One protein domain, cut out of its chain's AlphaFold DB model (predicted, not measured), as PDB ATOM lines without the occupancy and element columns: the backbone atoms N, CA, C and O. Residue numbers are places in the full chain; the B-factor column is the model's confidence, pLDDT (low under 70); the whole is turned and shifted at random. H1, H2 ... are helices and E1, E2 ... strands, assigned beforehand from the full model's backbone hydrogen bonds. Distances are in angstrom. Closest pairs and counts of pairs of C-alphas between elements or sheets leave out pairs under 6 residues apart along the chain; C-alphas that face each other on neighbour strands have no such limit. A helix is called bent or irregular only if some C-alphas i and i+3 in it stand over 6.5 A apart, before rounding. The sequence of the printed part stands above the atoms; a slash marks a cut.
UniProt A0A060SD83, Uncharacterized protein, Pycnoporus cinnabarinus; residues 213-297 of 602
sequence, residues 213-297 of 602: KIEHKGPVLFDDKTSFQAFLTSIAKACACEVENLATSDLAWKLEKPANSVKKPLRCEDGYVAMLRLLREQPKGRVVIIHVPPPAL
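Overview. This is residues 213 to 297 of the 602 residues of an uncharacterized protein of Pycnoporus cinnabarinus (UniProt A0A060SD83). A small two-stranded antiparallel sheet, E2 and E3, lies in the middle, with the long bent strand E1 crossing beside E3 without joining the sheet. H1 packs on E1, H2 runs over one face of the sheet, and the two helices form a corner near their first residues, about perpendicular to each other. Residues 256 to 268, with no named element, fold back so that residues 264 to 265 pair with the first part of E2. The printed part has 85 residues, with two named helices and three named strands in the order E1, H1, E2, H2, E3, and its class is mixed, helices and strands. It is compact, with a radius of gyration of the C-alphas of 12.4 A, and the C-alphas span 38 by 30 by 21 A.

Arrangement. E1, residues 213 to 222, bends by 52 degrees at residue 218 and pairs with no named strand. The closest C-alphas of E1 and H1, residues 228 to 239, are those of Lys 217 and Ala 238, 6.5 A apart. E2, residues 252 to 255, is apart from E1. Residues 252 to 253 of E2 pair antiparallel with residues 264 to 265. H2, residues 269 to 280, is close to H1 but not clearly touching it: the closest C-alphas, those of Phe 228 and Glu 269, are 5.7 A apart, and the helices are about perpendicular at 83 degrees. The closest C-alphas of H2 and E2 are those of Trp 253 and Met 275, 7.9 A apart. E3, residues 287 to 292, is the antiparallel neighbour of E2, at 159 degrees between directions; N 291 and O 252 are 2.7 A apart and N 254 and O 289 are 2.9 A apart, both within hydrogen-bond range. E3 and E1 are near each other, with 14 pairs of C-alphas within 10 A, while E3 and H1 are apart. In H1 and H2 every O i to N i+4 pair is within hydrogen-bond range.

Along the chain. E1 begins at C-alpha 213, (-20.383, -12.470, -41.437), and measures 26.5 A from first to last C-alpha. H1 measures 16.5 A and begins at C-alpha 228, (-37.824, -27.947, -27.207). E2 measures 10.8 A and H2 16.2 A. E3 measures 15.8 A and ends at C-alpha 292, (-26.598, -20.601, -34.772).

Size, cuts and confidence. The two C-alphas farthest apart are those of Pro 283 and Leu 297, at 38.3 A. The printed part has no cut. The links H1 to E2 and E2 to H2 are long, H2 to E3 is short, and E1 to H1 is tight. The mean pLDDT of the printed part is 95.9, and no printed residue is under 70.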
ATOM      1  N   LYS A 213     -19.362 -12.572 -40.395       92.38
ATOM      2  CA  LYS A 213     -20.383 -12.470 -41.437       92.38
ATOM      3  C   LYS A 213     -21.640 -13.188 -40.944       92.38
ATOM      4  O   LYS A 213     -21.726 -14.408 -41.015       92.38
ATOM      5  N   ILE A 214     -22.611 -12.427 -40.451       95.81
ATOM      6  CA  ILE A 214     -23.907 -12.971 -40.038       95.81
ATOM      7  C   ILE A 214     -24.809 -13.112 -41.269       95.81
ATOM      8  O   ILE A 214     -24.971 -12.169 -42.044       95.81
ATOM      9  N   GLU A 215     -25.398 -14.290 -41.442       96.50
ATOM     10  CA  GLU A 215     -26.424 -14.567 -42.444       96.50
ATOM     11  C   GLU A 215     -27.768 -14.794 -41.750       96.50
ATOM     12  O   GLU A 215     -27.888 -15.643 -40.869       96.50
ATOM     13  N   HIS A 216     -28.793 -14.037 -42.141       96.75
ATOM     14  CA  HIS A 216     -30.121 -14.154 -41.547       96.75
ATOM     15  C   HIS A 216     -31.016 -15.088 -42.364       96.75
ATOM     16  O   HIS A 216     -31.189 -14.888 -43.569       96.75
ATOM     17  N   LYS A 217     -31.614 -16.082 -41.702       96.56
ATOM     18  CA  LYS A 217     -32.708 -16.898 -42.251       96.56
ATOM     19  C   LYS A 217     -34.062 -16.349 -41.776       96.56
ATOM     20  O   LYS A 217     -34.125 -15.479 -40.906       96.56
ATOM     21  N   GLY A 218     -35.138 -16.813 -42.413       86.12
ATOM     22  CA  GLY A 218     -36.494 -16.288 -42.219       86.12
ATOM     23  C   GLY A 218     -37.051 -16.462 -40.797       86.12
ATOM     24  O   GLY A 218     -36.484 -17.211 -40.000       86.12
ATOM     25  N   PRO A 219     -38.160 -15.771 -40.472       97.31
ATOM     26  CA  PRO A 219     -38.827 -15.920 -39.186       97.31
ATOM     27  C   PRO A 219     -39.433 -17.321 -39.040       97.31
ATOM     28  O   PRO A 219     -40.213 -17.762 -39.882       97.31
ATOM     29  N   VAL A 220     -39.107 -17.987 -37.938       97.94
ATOM     30  CA  VAL A 220     -39.795 -19.180 -37.439       97.94
ATOM     31  C   VAL A 220     -40.858 -18.724 -36.440       97.94
ATOM     32  O   VAL A 220     -40.549 -17.996 -35.493       97.94
ATOM     33  N   LEU A 221     -42.103 -19.138 -36.658       97.81
ATOM     34  CA  LEU A 221     -43.219 -18.919 -35.737       97.81
ATOM     35  C   LEU A 221     -43.389 -20.159 -34.857       97.81
ATOM     36  O   LEU A 221     -43.275 -21.282 -35.348       97.81
ATOM     37  N   PHE A 222     -43.615 -19.948 -33.563       97.94
ATOM     38  CA  PHE A 222     -43.804 -21.003 -32.563       97.94
ATOM     39  C   PHE A 222     -44.672 -20.484 -31.409       97.94
ATOM     40  O   PHE A 222     -44.796 -19.273 -31.225       97.94
ATOM     41  N   ASP A 223     -45.289 -21.384 -30.647       97.12
ATOM     42  CA  ASP A 223     -46.220 -21.042 -29.562       97.12
ATOM     43  C   ASP A 223     -45.664 -21.393 -28.170       97.12
ATOM     44  O   ASP A 223     -44.522 -21.829 -28.012       97.12
ATOM     45  N   ASP A 224     -46.472 -21.192 -27.129       96.44
ATOM     46  CA  ASP A 224     -46.102 -21.453 -25.738       96.44
ATOM     47  C   ASP A 224     -46.262 -22.909 -25.282       96.44
ATOM     48  O   ASP A 224     -46.046 -23.186 -24.097       96.44
ATOM     49  N   LYS A 225     -46.579 -23.812 -26.223       96.88
ATOM     50  CA  LYS A 225     -46.739 -25.265 -26.051       96.88
ATOM     51  C   LYS A 225     -45.727 -26.081 -26.867       96.88
ATOM     52  O   LYS A 225     -45.536 -27.262 -26.593       96.88
ATOM     53  N   THR A 226     -45.081 -25.463 -27.856       98.06
ATOM     54  CA  THR A 226     -44.047 -26.055 -28.710       98.06
ATOM     55  C   THR A 226     -42.929 -26.612 -27.827       98.06
ATOM     56  O   THR A 226     -42.290 -25.854 -27.095       98.06
ATOM     57  N   SER A 227     -42.685 -27.925 -27.878       98.25
ATOM     58  CA  SER A 227     -41.608 -28.576 -27.115       98.25
ATOM     59  C   SER A 227     -40.226 -28.160 -27.625       98.25
ATOM     60  O   SER A 227     -40.085 -27.733 -28.776       98.25
ATOM     61  N   PHE A 228     -39.184 -28.318 -26.800       98.25
ATOM     62  CA  PHE A 228     -37.824 -27.947 -27.207       98.25
ATOM     63  C   PHE A 228     -37.387 -28.667 -28.497       98.25
ATOM     64  O   PHE A 228     -36.841 -28.033 -29.399       98.25
ATOM     65  N   GLN A 229     -37.729 -29.951 -28.652       98.25
ATOM     66  CA  GLN A 229     -37.411 -30.718 -29.859       98.25
ATOM     67  C   GLN A 229     -38.182 -30.232 -31.100       98.25
ATOM     68  O   GLN A 229     -37.597 -30.112 -32.176       98.25
ATOM     69  N   ALA A 230     -39.467 -29.878 -30.977       98.25
ATOM     70  CA  ALA A 230     -40.237 -29.308 -32.090       98.25
ATOM     71  C   ALA A 230     -39.700 -27.927 -32.520       98.25
ATOM     72  O   ALA A 230     -39.682 -27.592 -33.711       98.25
ATOM     73  N   PHE A 231     -39.197 -27.145 -31.562       98.31
ATOM     74  CA  PHE A 231     -38.510 -25.884 -31.824       98.31
ATOM     75  C   PHE A 231     -37.161 -26.092 -32.538       98.31
ATOM     76  O   PHE A 231     -36.895 -25.421 -33.538       98.31
ATOM     77  N   LEU A 232     -36.345 -27.071 -32.117       98.12
ATOM     78  CA  LEU A 232     -35.101 -27.441 -32.809       98.12
ATOM     79  C   LEU A 232     -35.352 -27.927 -34.246       98.12
ATOM     80  O   LEU A 232     -34.685 -27.450 -35.163       98.12
ATOM     81  N   THR A 233     -36.358 -28.776 -34.480       97.94
ATOM     82  CA  THR A 233     -36.781 -29.191 -35.834       97.94
ATOM     83  C   THR A 233     -37.165 -27.995 -36.707       97.94
ATOM     84  O   THR A 233     -36.835 -27.947 -37.894       97.94
ATOM     85  N   SER A 234     -37.812 -26.985 -36.122       98.12
ATOM     86  CA  SER A 234     -38.192 -25.758 -36.828       98.12
ATOM     87  C   SER A 234     -36.981 -24.876 -37.177       98.12
ATOM     88  O   SER A 234     -36.936 -24.305 -38.269       98.12
ATOM     89  N   ILE A 235     -35.963 -24.818 -36.307       97.81
ATOM     90  CA  ILE A 235     -34.670 -24.170 -36.599       97.81
ATOM     91  C   ILE A 235     -33.913 -24.925 -37.699       97.81
ATOM     92  O   ILE A 235     -33.443 -24.297 -38.648       97.81
ATOM     93  N   ALA A 236     -33.829 -26.254 -37.607       96.62
ATOM     94  CA  ALA A 236     -33.128 -27.112 -38.562       96.62
ATOM     95  C   ALA A 236     -33.704 -26.940 -39.980       96.62
ATOM     96  O   ALA A 236     -32.987 -26.600 -40.925       96.62
ATOM     97  N   LYS A 237     -35.039 -27.001 -40.096       96.88
ATOM     98  CA  LYS A 237     -35.788 -26.743 -41.334       96.88
ATOM     99  C   LYS A 237     -35.508 -25.358 -41.930       96.88
ATOM    100  O   LYS A 237     -35.353 -25.242 -43.143       96.88
ATOM    101  N   ALA A 238     -35.405 -24.315 -41.105       96.56
ATOM    102  CA  ALA A 238     -35.078 -22.958 -41.558       96.56
ATOM    103  C   ALA A 238     -33.585 -22.762 -41.911       96.56
ATOM    104  O   ALA A 238     -33.247 -21.877 -42.702       96.56
ATOM    105  N   CYS A 239     -32.696 -23.598 -41.367       95.81
ATOM    106  CA  CYS A 239     -31.283 -23.684 -41.749       95.81
ATOM    107  C   CYS A 239     -31.041 -24.570 -42.987       95.81
ATOM    108  O   CYS A 239     -29.965 -24.480 -43.574       95.81
ATOM    109  N   ALA A 240     -32.039 -25.363 -43.401       94.81
ATOM    110  CA  ALA A 240     -31.947 -26.414 -44.420       94.81
ATOM    111  C   ALA A 240     -30.941 -27.533 -44.069       94.81
ATOM    112  O   ALA A 240     -30.231 -28.036 -44.938       94.81
ATOM    113  N   CYS A 241     -30.906 -27.923 -42.793       95.12
ATOM    114  CA  CYS A 241     -30.157 -29.068 -42.270       95.12
ATOM    115  C   CYS A 241     -31.068 -29.964 -41.411       95.12
ATOM    116  O   CYS A 241     -32.185 -29.579 -41.064       95.12
ATOM    117  N   GLU A 242     -30.584 -31.144 -41.037       95.50
ATOM    118  CA  GLU A 242     -31.245 -32.009 -40.048       95.50
ATOM    119  C   GLU A 242     -30.922 -31.548 -38.615       95.50
ATOM    120  O   GLU A 242     -29.997 -30.759 -38.401       95.50
ATOM    121  N   VAL A 243     -31.683 -32.028 -37.624       96.38
ATOM    122  CA  VAL A 243     -31.539 -31.606 -36.216       96.38
ATOM    123  C   VAL A 243     -30.175 -31.992 -35.639       96.38
ATOM    124  O   VAL A 243     -29.585 -31.207 -34.908       96.38
ATOM    125  N   GLU A 244     -29.638 -33.148 -36.026       95.38
ATOM    126  CA  GLU A 244     -28.334 -33.655 -35.571       95.38
ATOM    127  C   GLU A 244     -27.151 -32.823 -36.100       95.38
ATOM    128  O   GLU A 244     -26.107 -32.739 -35.459       95.38
ATOM    129  N   ASN A 245     -27.335 -32.126 -37.228       94.75
ATOM    130  CA  ASN A 245     -26.334 -31.227 -37.811       94.75
ATOM    131  C   ASN A 245     -26.372 -29.806 -37.212       94.75
ATOM    132  O   ASN A 245     -25.508 -28.975 -37.524       94.75
ATOM    133  N   LEU A 246     -27.352 -29.502 -36.347       95.38
ATOM    134  CA  LEU A 246     -27.298 -28.329 -35.480       95.38
ATOM    135  C   LEU A 246     -26.356 -28.631 -34.311       95.38
ATOM    136  O   LEU A 246     -26.663 -29.457 -33.457       95.38
ATOM    137  N   ALA A 247     -25.251 -27.892 -34.203       94.56
ATOM    138  CA  ALA A 247     -24.406 -27.924 -33.012       94.56
ATOM    139  C   ALA A 247     -25.135 -27.262 -31.821       94.56
ATOM    140  O   ALA A 247     -24.949 -26.081 -31.516       94.56
ATOM    141  N   THR A 248     -26.001 -28.034 -31.155       96.06
ATOM    142  CA  THR A 248     -26.820 -27.626 -29.997       96.06
ATOM    143  C   THR A 248     -25.980 -27.112 -28.828       96.06
ATOM    144  O   THR A 248     -26.416 -26.222 -28.097       96.06
ATOM    145  N   SER A 249     -24.735 -27.586 -28.714       96.25
ATOM    146  CA  SER A 249     -23.687 -27.071 -27.826       96.25
ATOM    147  C   SER A 249     -23.445 -25.566 -27.960       96.25
ATOM    148  O   SER A 249     -23.104 -24.915 -26.974       96.25
ATOM    149  N   ASP A 250     -23.629 -24.992 -29.145       96.31
ATOM    150  CA  ASP A 250     -23.224 -23.617 -29.457       96.31
ATOM    151  C   ASP A 250     -24.387 -22.747 -29.950       96.31
ATOM    152  O   ASP A 250     -24.201 -21.577 -30.293       96.31
ATOM    153  N   LEU A 251     -25.614 -23.279 -29.879       97.69
ATOM    154  CA  LEU A 251     -26.829 -22.480 -29.977       97.69
ATOM    155  C   LEU A 251     -26.881 -21.447 -28.846       97.69
ATOM    156  O   LEU A 251     -26.769 -21.762 -27.655       97.69
ATOM    157  N   ALA A 252     -27.128 -20.198 -29.226       98.19
ATOM    158  CA  ALA A 252     -27.357 -19.098 -28.304       98.19
ATOM    159  C   ALA A 252     -28.558 -18.262 -28.749       98.19
ATOM    160  O   ALA A 252     -28.951 -18.263 -29.910       98.19
ATOM    161  N   TRP A 253     -29.146 -17.504 -27.834       98.38
ATOM    162  CA  TRP A 253     -30.311 -16.672 -28.095       98.38
ATOM    163  C   TRP A 253     -30.174 -15.298 -27.444       98.38
ATOM    164  O   TRP A 253     -29.474 -15.128 -26.441       98.38
ATOM    165  N   LYS A 254     -30.852 -14.293 -28.004       97.69
ATOM    166  CA  LYS A 254     -31.032 -12.982 -27.369       97.69
ATOM    167  C   LYS A 254     -32.345 -12.331 -27.805       97.69
ATOM    168  O   LYS A 254     -32.818 -12.577 -28.909       97.69
ATOM    169  N   LEU A 255     -32.928 -11.473 -26.970       97.50
ATOM    170  CA  LEU A 255     -34.088 -10.664 -27.370       97.50
ATOM    171  C   LEU A 255     -33.677  -9.630 -28.429       97.50
ATOM    172  O   LEU A 255     -32.603  -9.037 -28.320       97.50
ATOM    173  N   GLU A 256     -34.537  -9.369 -29.415       96.06
ATOM    174  CA  GLU A 256     -34.309  -8.337 -30.444       96.06
ATOM    175  C   GLU A 256     -34.117  -6.939 -29.823       96.06
ATOM    176  O   GLU A 256     -33.321  -6.126 -30.299       96.06
ATOM    177  N   LYS A 257     -34.834  -6.667 -28.724       94.81
ATOM    178  CA  LYS A 257     -34.825  -5.394 -27.999       94.81
ATOM    179  C   LYS A 257     -34.597  -5.656 -26.497       94.81
ATOM    180  O   LYS A 257     -35.279  -6.514 -25.942       94.81
ATOM    181  N   PRO A 258     -33.678  -4.932 -25.822       93.25
ATOM    182  CA  PRO A 258     -32.720  -3.973 -26.383       93.25
ATOM    183  C   PRO A 258     -31.667  -4.665 -27.267       93.25
ATOM    184  O   PRO A 258     -31.271  -5.788 -26.987       93.25
ATOM    185  N   ALA A 259     -31.163  -3.980 -28.299       91.25
ATOM    186  CA  ALA A 259     -30.226  -4.567 -29.272       91.25
ATOM    187  C   ALA A 259     -28.905  -5.079 -28.647       91.25
ATOM    188  O   ALA A 259     -28.305  -6.039 -29.145       91.25
ATOM    189  N   ASN A 260     -28.498  -4.464 -27.529       93.50
ATOM    190  CA  ASN A 260     -27.335  -4.820 -26.705       93.50
ATOM    191  C   ASN A 260     -27.648  -5.933 -25.678       93.50
ATOM    192  O   ASN A 260     -26.980  -6.040 -24.652       93.50
ATOM    193  N   SER A 261     -28.686  -6.733 -25.919       95.06
ATOM    194  CA  SER A 261     -29.011  -7.924 -25.140       95.06
ATOM    195  C   SER A 261     -27.843  -8.921 -25.146       95.06
ATOM    196  O   SER A 261     -27.260  -9.233 -26.188       95.06
ATOM    197  N   VAL A 262     -27.486  -9.420 -23.961       96.94
ATOM    198  CA  VAL A 262     -26.429 -10.429 -23.792       96.94
ATOM    199  C   VAL A 262     -26.913 -11.760 -24.372       96.94
ATOM    200  O   VAL A 262     -28.025 -12.192 -24.061       96.94
ATOM    201  N   LYS A 263     -26.081 -12.413 -25.194       97.56
ATOM    202  CA  LYS A 263     -26.334 -13.778 -25.683       97.56
ATOM    203  C   LYS A 263     -26.422 -14.750 -24.500       97.56
ATOM    204  O   LYS A 263     -25.525 -14.773 -23.660       97.56
ATOM    205  N   LYS A 264     -27.468 -15.569 -24.462       98.25
ATOM    206  CA  LYS A 264     -27.667 -16.662 -23.499       98.25
ATOM    207  C   LYS A 264     -27.590 -18.012 -24.222       98.25
ATOM    208  O   LYS A 264     -27.999 -18.069 -25.377       98.25
ATOM    209  N   PRO A 265     -27.080 -19.089 -23.603       98.12
ATOM    210  CA  PRO A 265     -27.034 -20.408 -24.239       98.12
ATOM    211  C   PRO A 265     -28.439 -21.002 -24.434       98.12
ATOM    212  O   PRO A 265     -29.353 -20.717 -23.659       98.12
ATOM    213  N   LEU A 266     -28.590 -21.857 -25.449       98.06
ATOM    214  CA  LEU A 266     -29.815 -22.596 -25.786       98.06
ATOM    215  C   LEU A 266     -29.518 -24.102 -25.946       98.06
ATOM    216  O   LEU A 266     -29.910 -24.739 -26.916       98.06
ATOM    217  N   ARG A 267     -28.750 -24.646 -24.996       96.75
ATOM    218  CA  ARG A 267     -28.165 -26.002 -25.049       96.75
ATOM    219  C   ARG A 267     -29.117 -27.125 -24.636       96.75
ATOM    220  O   ARG A 267     -28.843 -28.286 -24.906       96.75
ATOM    221  N   CYS A 268     -30.178 -26.786 -23.913       97.69
ATOM    222  CA  CYS A 268     -31.067 -27.721 -23.231       97.69
ATOM    223  C   CYS A 268     -32.458 -27.106 -23.035       97.69
ATOM    224  O   CYS A 268     -32.642 -25.890 -23.184       97.69
ATOM    225  N   GLU A 269     -33.416 -27.942 -22.632       98.12
ATOM    226  CA  GLU A 269     -34.803 -27.538 -22.407       98.12
ATOM    227  C   GLU A 269     -34.944 -26.450 -21.327       98.12
ATOM    228  O   GLU A 269     -35.697 -25.504 -21.535       98.12
ATOM    229  N   ASP A 270     -34.137 -26.455 -20.257       98.19
ATOM    230  CA  ASP A 270     -34.113 -25.357 -19.269       98.19
ATOM    231  C   ASP A 270     -33.792 -23.995 -19.902       98.19
ATOM    232  O   ASP A 270     -34.391 -22.970 -19.558       98.19
ATOM    233  N   GLY A 271     -32.860 -23.969 -20.861       97.94
ATOM    234  CA  GLY A 271     -32.500 -22.762 -21.607       97.94
ATOM    235  C   GLY A 271     -33.650 -22.256 -22.480       97.94
ATOM    236  O   GLY A 271     -33.847 -21.043 -22.605       97.94
ATOM    237  N   TYR A 272     -34.442 -23.180 -23.024       98.50
ATOM    238  CA  TYR A 272     -35.646 -22.899 -23.804       98.50
ATOM    239  C   TYR A 272     -36.824 -22.448 -22.921       98.50
ATOM    240  O   TYR A 272     -37.454 -21.433 -23.212       98.50
ATOM    241  N   VAL A 273     -37.057 -23.085 -21.770       98.31
ATOM    242  CA  VAL A 273     -38.050 -22.655 -20.768       98.31
ATOM    243  C   VAL A 273     -37.703 -21.267 -20.211       98.31
ATOM    244  O   VAL A 273     -38.587 -20.418 -20.057       98.31
ATOM    245  N   ALA A 274     -36.420 -20.977 -19.974       98.31
ATOM    246  CA  ALA A 274     -35.951 -19.648 -19.581       98.31
ATOM    247  C   ALA A 274     -36.138 -18.594 -20.692       98.31
ATOM    248  O   ALA A 274     -36.446 -17.436 -20.392       98.31
ATOM    249  N   MET A 275     -35.995 -18.982 -21.966       98.38
ATOM    250  CA  MET A 275     -36.309 -18.134 -23.120       98.38
ATOM    251  C   MET A 275     -37.810 -17.831 -23.200       98.38
ATOM    252  O   MET A 275     -38.189 -16.661 -23.276       98.38
ATOM    253  N   LEU A 276     -38.668 -18.853 -23.101       98.00
ATOM    254  CA  LEU A 276     -40.125 -18.703 -23.085       98.00
ATOM    255  C   LEU A 276     -40.596 -17.814 -21.926       98.00
ATOM    256  O   LEU A 276     -41.430 -16.937 -22.137       98.00
ATOM    257  N   ARG A 277     -40.043 -17.975 -20.714       97.75
ATOM    258  CA  ARG A 277     -40.358 -17.116 -19.557       97.75
ATOM    259  C   ARG A 277     -40.086 -15.637 -19.865       97.75
ATOM    260  O   ARG A 277     -40.990 -14.813 -19.754       97.75
ATOM    261  N   LEU A 278     -38.891 -15.323 -20.367       96.94
ATOM    262  CA  LEU A 278     -38.499 -13.953 -20.721       96.94
ATOM    263  C   LEU A 278     -39.265 -13.385 -21.931       96.94
ATOM    264  O   LEU A 278     -39.439 -12.170 -22.015       96.94
ATOM    265  N   LEU A 279     -39.754 -14.226 -22.848       97.00
ATOM    266  CA  LEU A 279     -40.634 -13.809 -23.947       97.00
ATOM    267  C   LEU A 279     -42.089 -13.582 -23.498       97.00
ATOM    268  O   LEU A 279     -42.749 -12.682 -24.019       97.00
ATOM    269  N   ARG A 280     -42.589 -14.347 -22.518       96.12
ATOM    270  CA  ARG A 280     -43.905 -14.131 -21.883       96.12
ATOM    271  C   ARG A 280     -43.943 -12.799 -21.121       96.12
ATOM    272  O   ARG A 280     -44.960 -12.111 -21.168       96.12
ATOM    273  N   GLU A 281     -42.829 -12.405 -20.503       95.88
ATOM    274  CA  GLU A 281     -42.648 -11.106 -19.833       95.88
ATOM    275  C   GLU A 281     -42.644  -9.897 -20.795       95.88
ATOM    276  O   GLU A 281     -42.940  -8.781 -20.366       95.88
ATOM    277  N   GLN A 282     -42.346 -10.075 -22.094       95.19
ATOM    278  CA  GLN A 282     -42.357  -8.961 -23.052       95.19
ATOM    279  C   GLN A 282     -43.792  -8.563 -23.453       95.19
ATOM    280  O   GLN A 282     -44.511  -9.360 -24.065       95.19
ATOM    281  N   PRO A 283     -44.223  -7.306 -23.204       91.12
ATOM    282  CA  PRO A 283     -45.592  -6.866 -23.480       91.12
ATOM    283  C   PRO A 283     -45.855  -6.560 -24.964       91.12
ATOM    284  O   PRO A 283     -47.008  -6.403 -25.362       91.12
ATOM    285  N   LYS A 284     -44.799  -6.412 -25.776       91.88
ATOM    286  CA  LYS A 284     -44.836  -6.133 -27.221       91.88
ATOM    287  C   LYS A 284     -43.578  -6.694 -27.878       91.88
ATOM    288  O   LYS A 284     -42.515  -6.626 -27.274       91.88
ATOM    289  N   GLY A 285     -43.683  -7.151 -29.128       84.50
ATOM    290  CA  GLY A 285     -42.523  -7.576 -29.920       84.50
ATOM    291  C   GLY A 285     -41.810  -8.782 -29.312       84.50
ATOM    292  O   GLY A 285     -40.662  -8.674 -28.891       84.50
ATOM    293  N   ARG A 286     -42.497  -9.928 -29.269       96.12
ATOM    294  CA  ARG A 286     -41.972 -11.206 -28.763       96.12
ATOM    295  C   ARG A 286     -41.006 -11.861 -29.754       96.12
ATOM    296  O   ARG A 286     -41.245 -12.953 -30.266       96.12
ATOM    297  N   VAL A 287     -39.940 -11.129 -30.049       97.62
ATOM    298  CA  VAL A 287     -38.970 -11.448 -31.088       97.62
ATOM    299  C   VAL A 287     -37.655 -11.858 -30.438       97.62
ATOM    300  O   VAL A 287     -37.013 -11.072 -29.731       97.62
ATOM    301  N   VAL A 288     -37.243 -13.092 -30.706       98.06
ATOM    302  CA  VAL A 288     -35.939 -13.630 -30.322       98.06
ATOM    303  C   VAL A 288     -35.044 -13.753 -31.554       98.06
ATOM    304  O   VAL A 288     -35.509 -14.038 -32.656       98.06
ATOM    305  N   ILE A 289     -33.748 -13.520 -31.375       98.19
ATOM    306  CA  ILE A 289     -32.712 -13.810 -32.360       98.19
ATOM    307  C   ILE A 289     -31.960 -15.042 -31.863       98.19
ATOM    308  O   ILE A 289     -31.305 -14.991 -30.819       98.19
ATOM    309  N   ILE A 290     -32.077 -16.141 -32.604       98.31
ATOM    310  CA  ILE A 290     -31.343 -17.384 -32.376       98.31
ATOM    311  C   ILE A 290     -30.042 -17.298 -33.169       98.31
ATOM    312  O   ILE A 290     -30.050 -17.256 -34.397       98.31
ATOM    313  N   HIS A 291     -28.926 -17.240 -32.457       98.06
ATOM    314  CA  HIS A 291     -27.592 -17.343 -33.024       98.06
ATOM    315  C   HIS A 291     -27.243 -18.825 -33.167       98.06
ATOM    316  O   HIS A 291     -27.237 -19.569 -32.185       98.06
ATOM    317  N   VAL A 292     -26.967 -19.232 -34.401       97.44
ATOM    318  CA  VAL A 292     -26.598 -20.601 -34.772       97.44
ATOM    319  C   VAL A 292     -25.172 -20.528 -35.336       97.44
ATOM    320  O   VAL A 292     -24.880 -19.592 -36.088       97.44
ATOM    321  N   PRO A 293     -24.258 -21.460 -35.011       96.06
ATOM    322  CA  PRO A 293     -23.039 -21.629 -35.808       96.06
ATOM    323  C   PRO A 293     -23.411 -21.983 -37.264       96.06
ATOM    324  O   PRO A 293     -24.583 -22.228 -37.559       96.06
ATOM    325  N   PRO A 294     -22.469 -22.045 -38.220       94.25
ATOM    326  CA  PRO A 294     -22.763 -22.743 -39.466       94.25
ATOM    327  C   PRO A 294     -23.169 -24.175 -39.092       94.25
ATOM    328  O   PRO A 294     -22.426 -24.798 -38.325       94.25
ATOM    329  N   PRO A 295     -24.307 -24.706 -39.578       91.31
ATOM    330  CA  PRO A 295     -24.553 -26.134 -39.448       91.31
ATOM    331  C   PRO A 295     -23.368 -26.866 -40.072       91.31
ATOM    332  O   PRO A 295     -22.768 -26.365 -41.036       91.31
ATOM    333  N   ALA A 296     -23.019 -28.030 -39.525       84.06
ATOM    334  CA  ALA A 296     -22.037 -28.878 -40.177       84.06
ATOM    335  C   ALA A 296     -22.512 -29.084 -41.619       84.06
ATOM    336  O   ALA A 296     -23.643 -29.521 -41.849       84.06
ATOM    337  N   LEU A 297     -21.689 -28.690 -42.596       70.69
ATOM    338  CA  LEU A 297     -21.986 -29.034 -43.973       70.69
ATOM    339  C   LEU A 297     -21.885 -30.550 -44.040       70.69
ATOM    340  O   LEU A 297     -20.781 -31.089 -44.104       70.69
TER     341      LEU A 297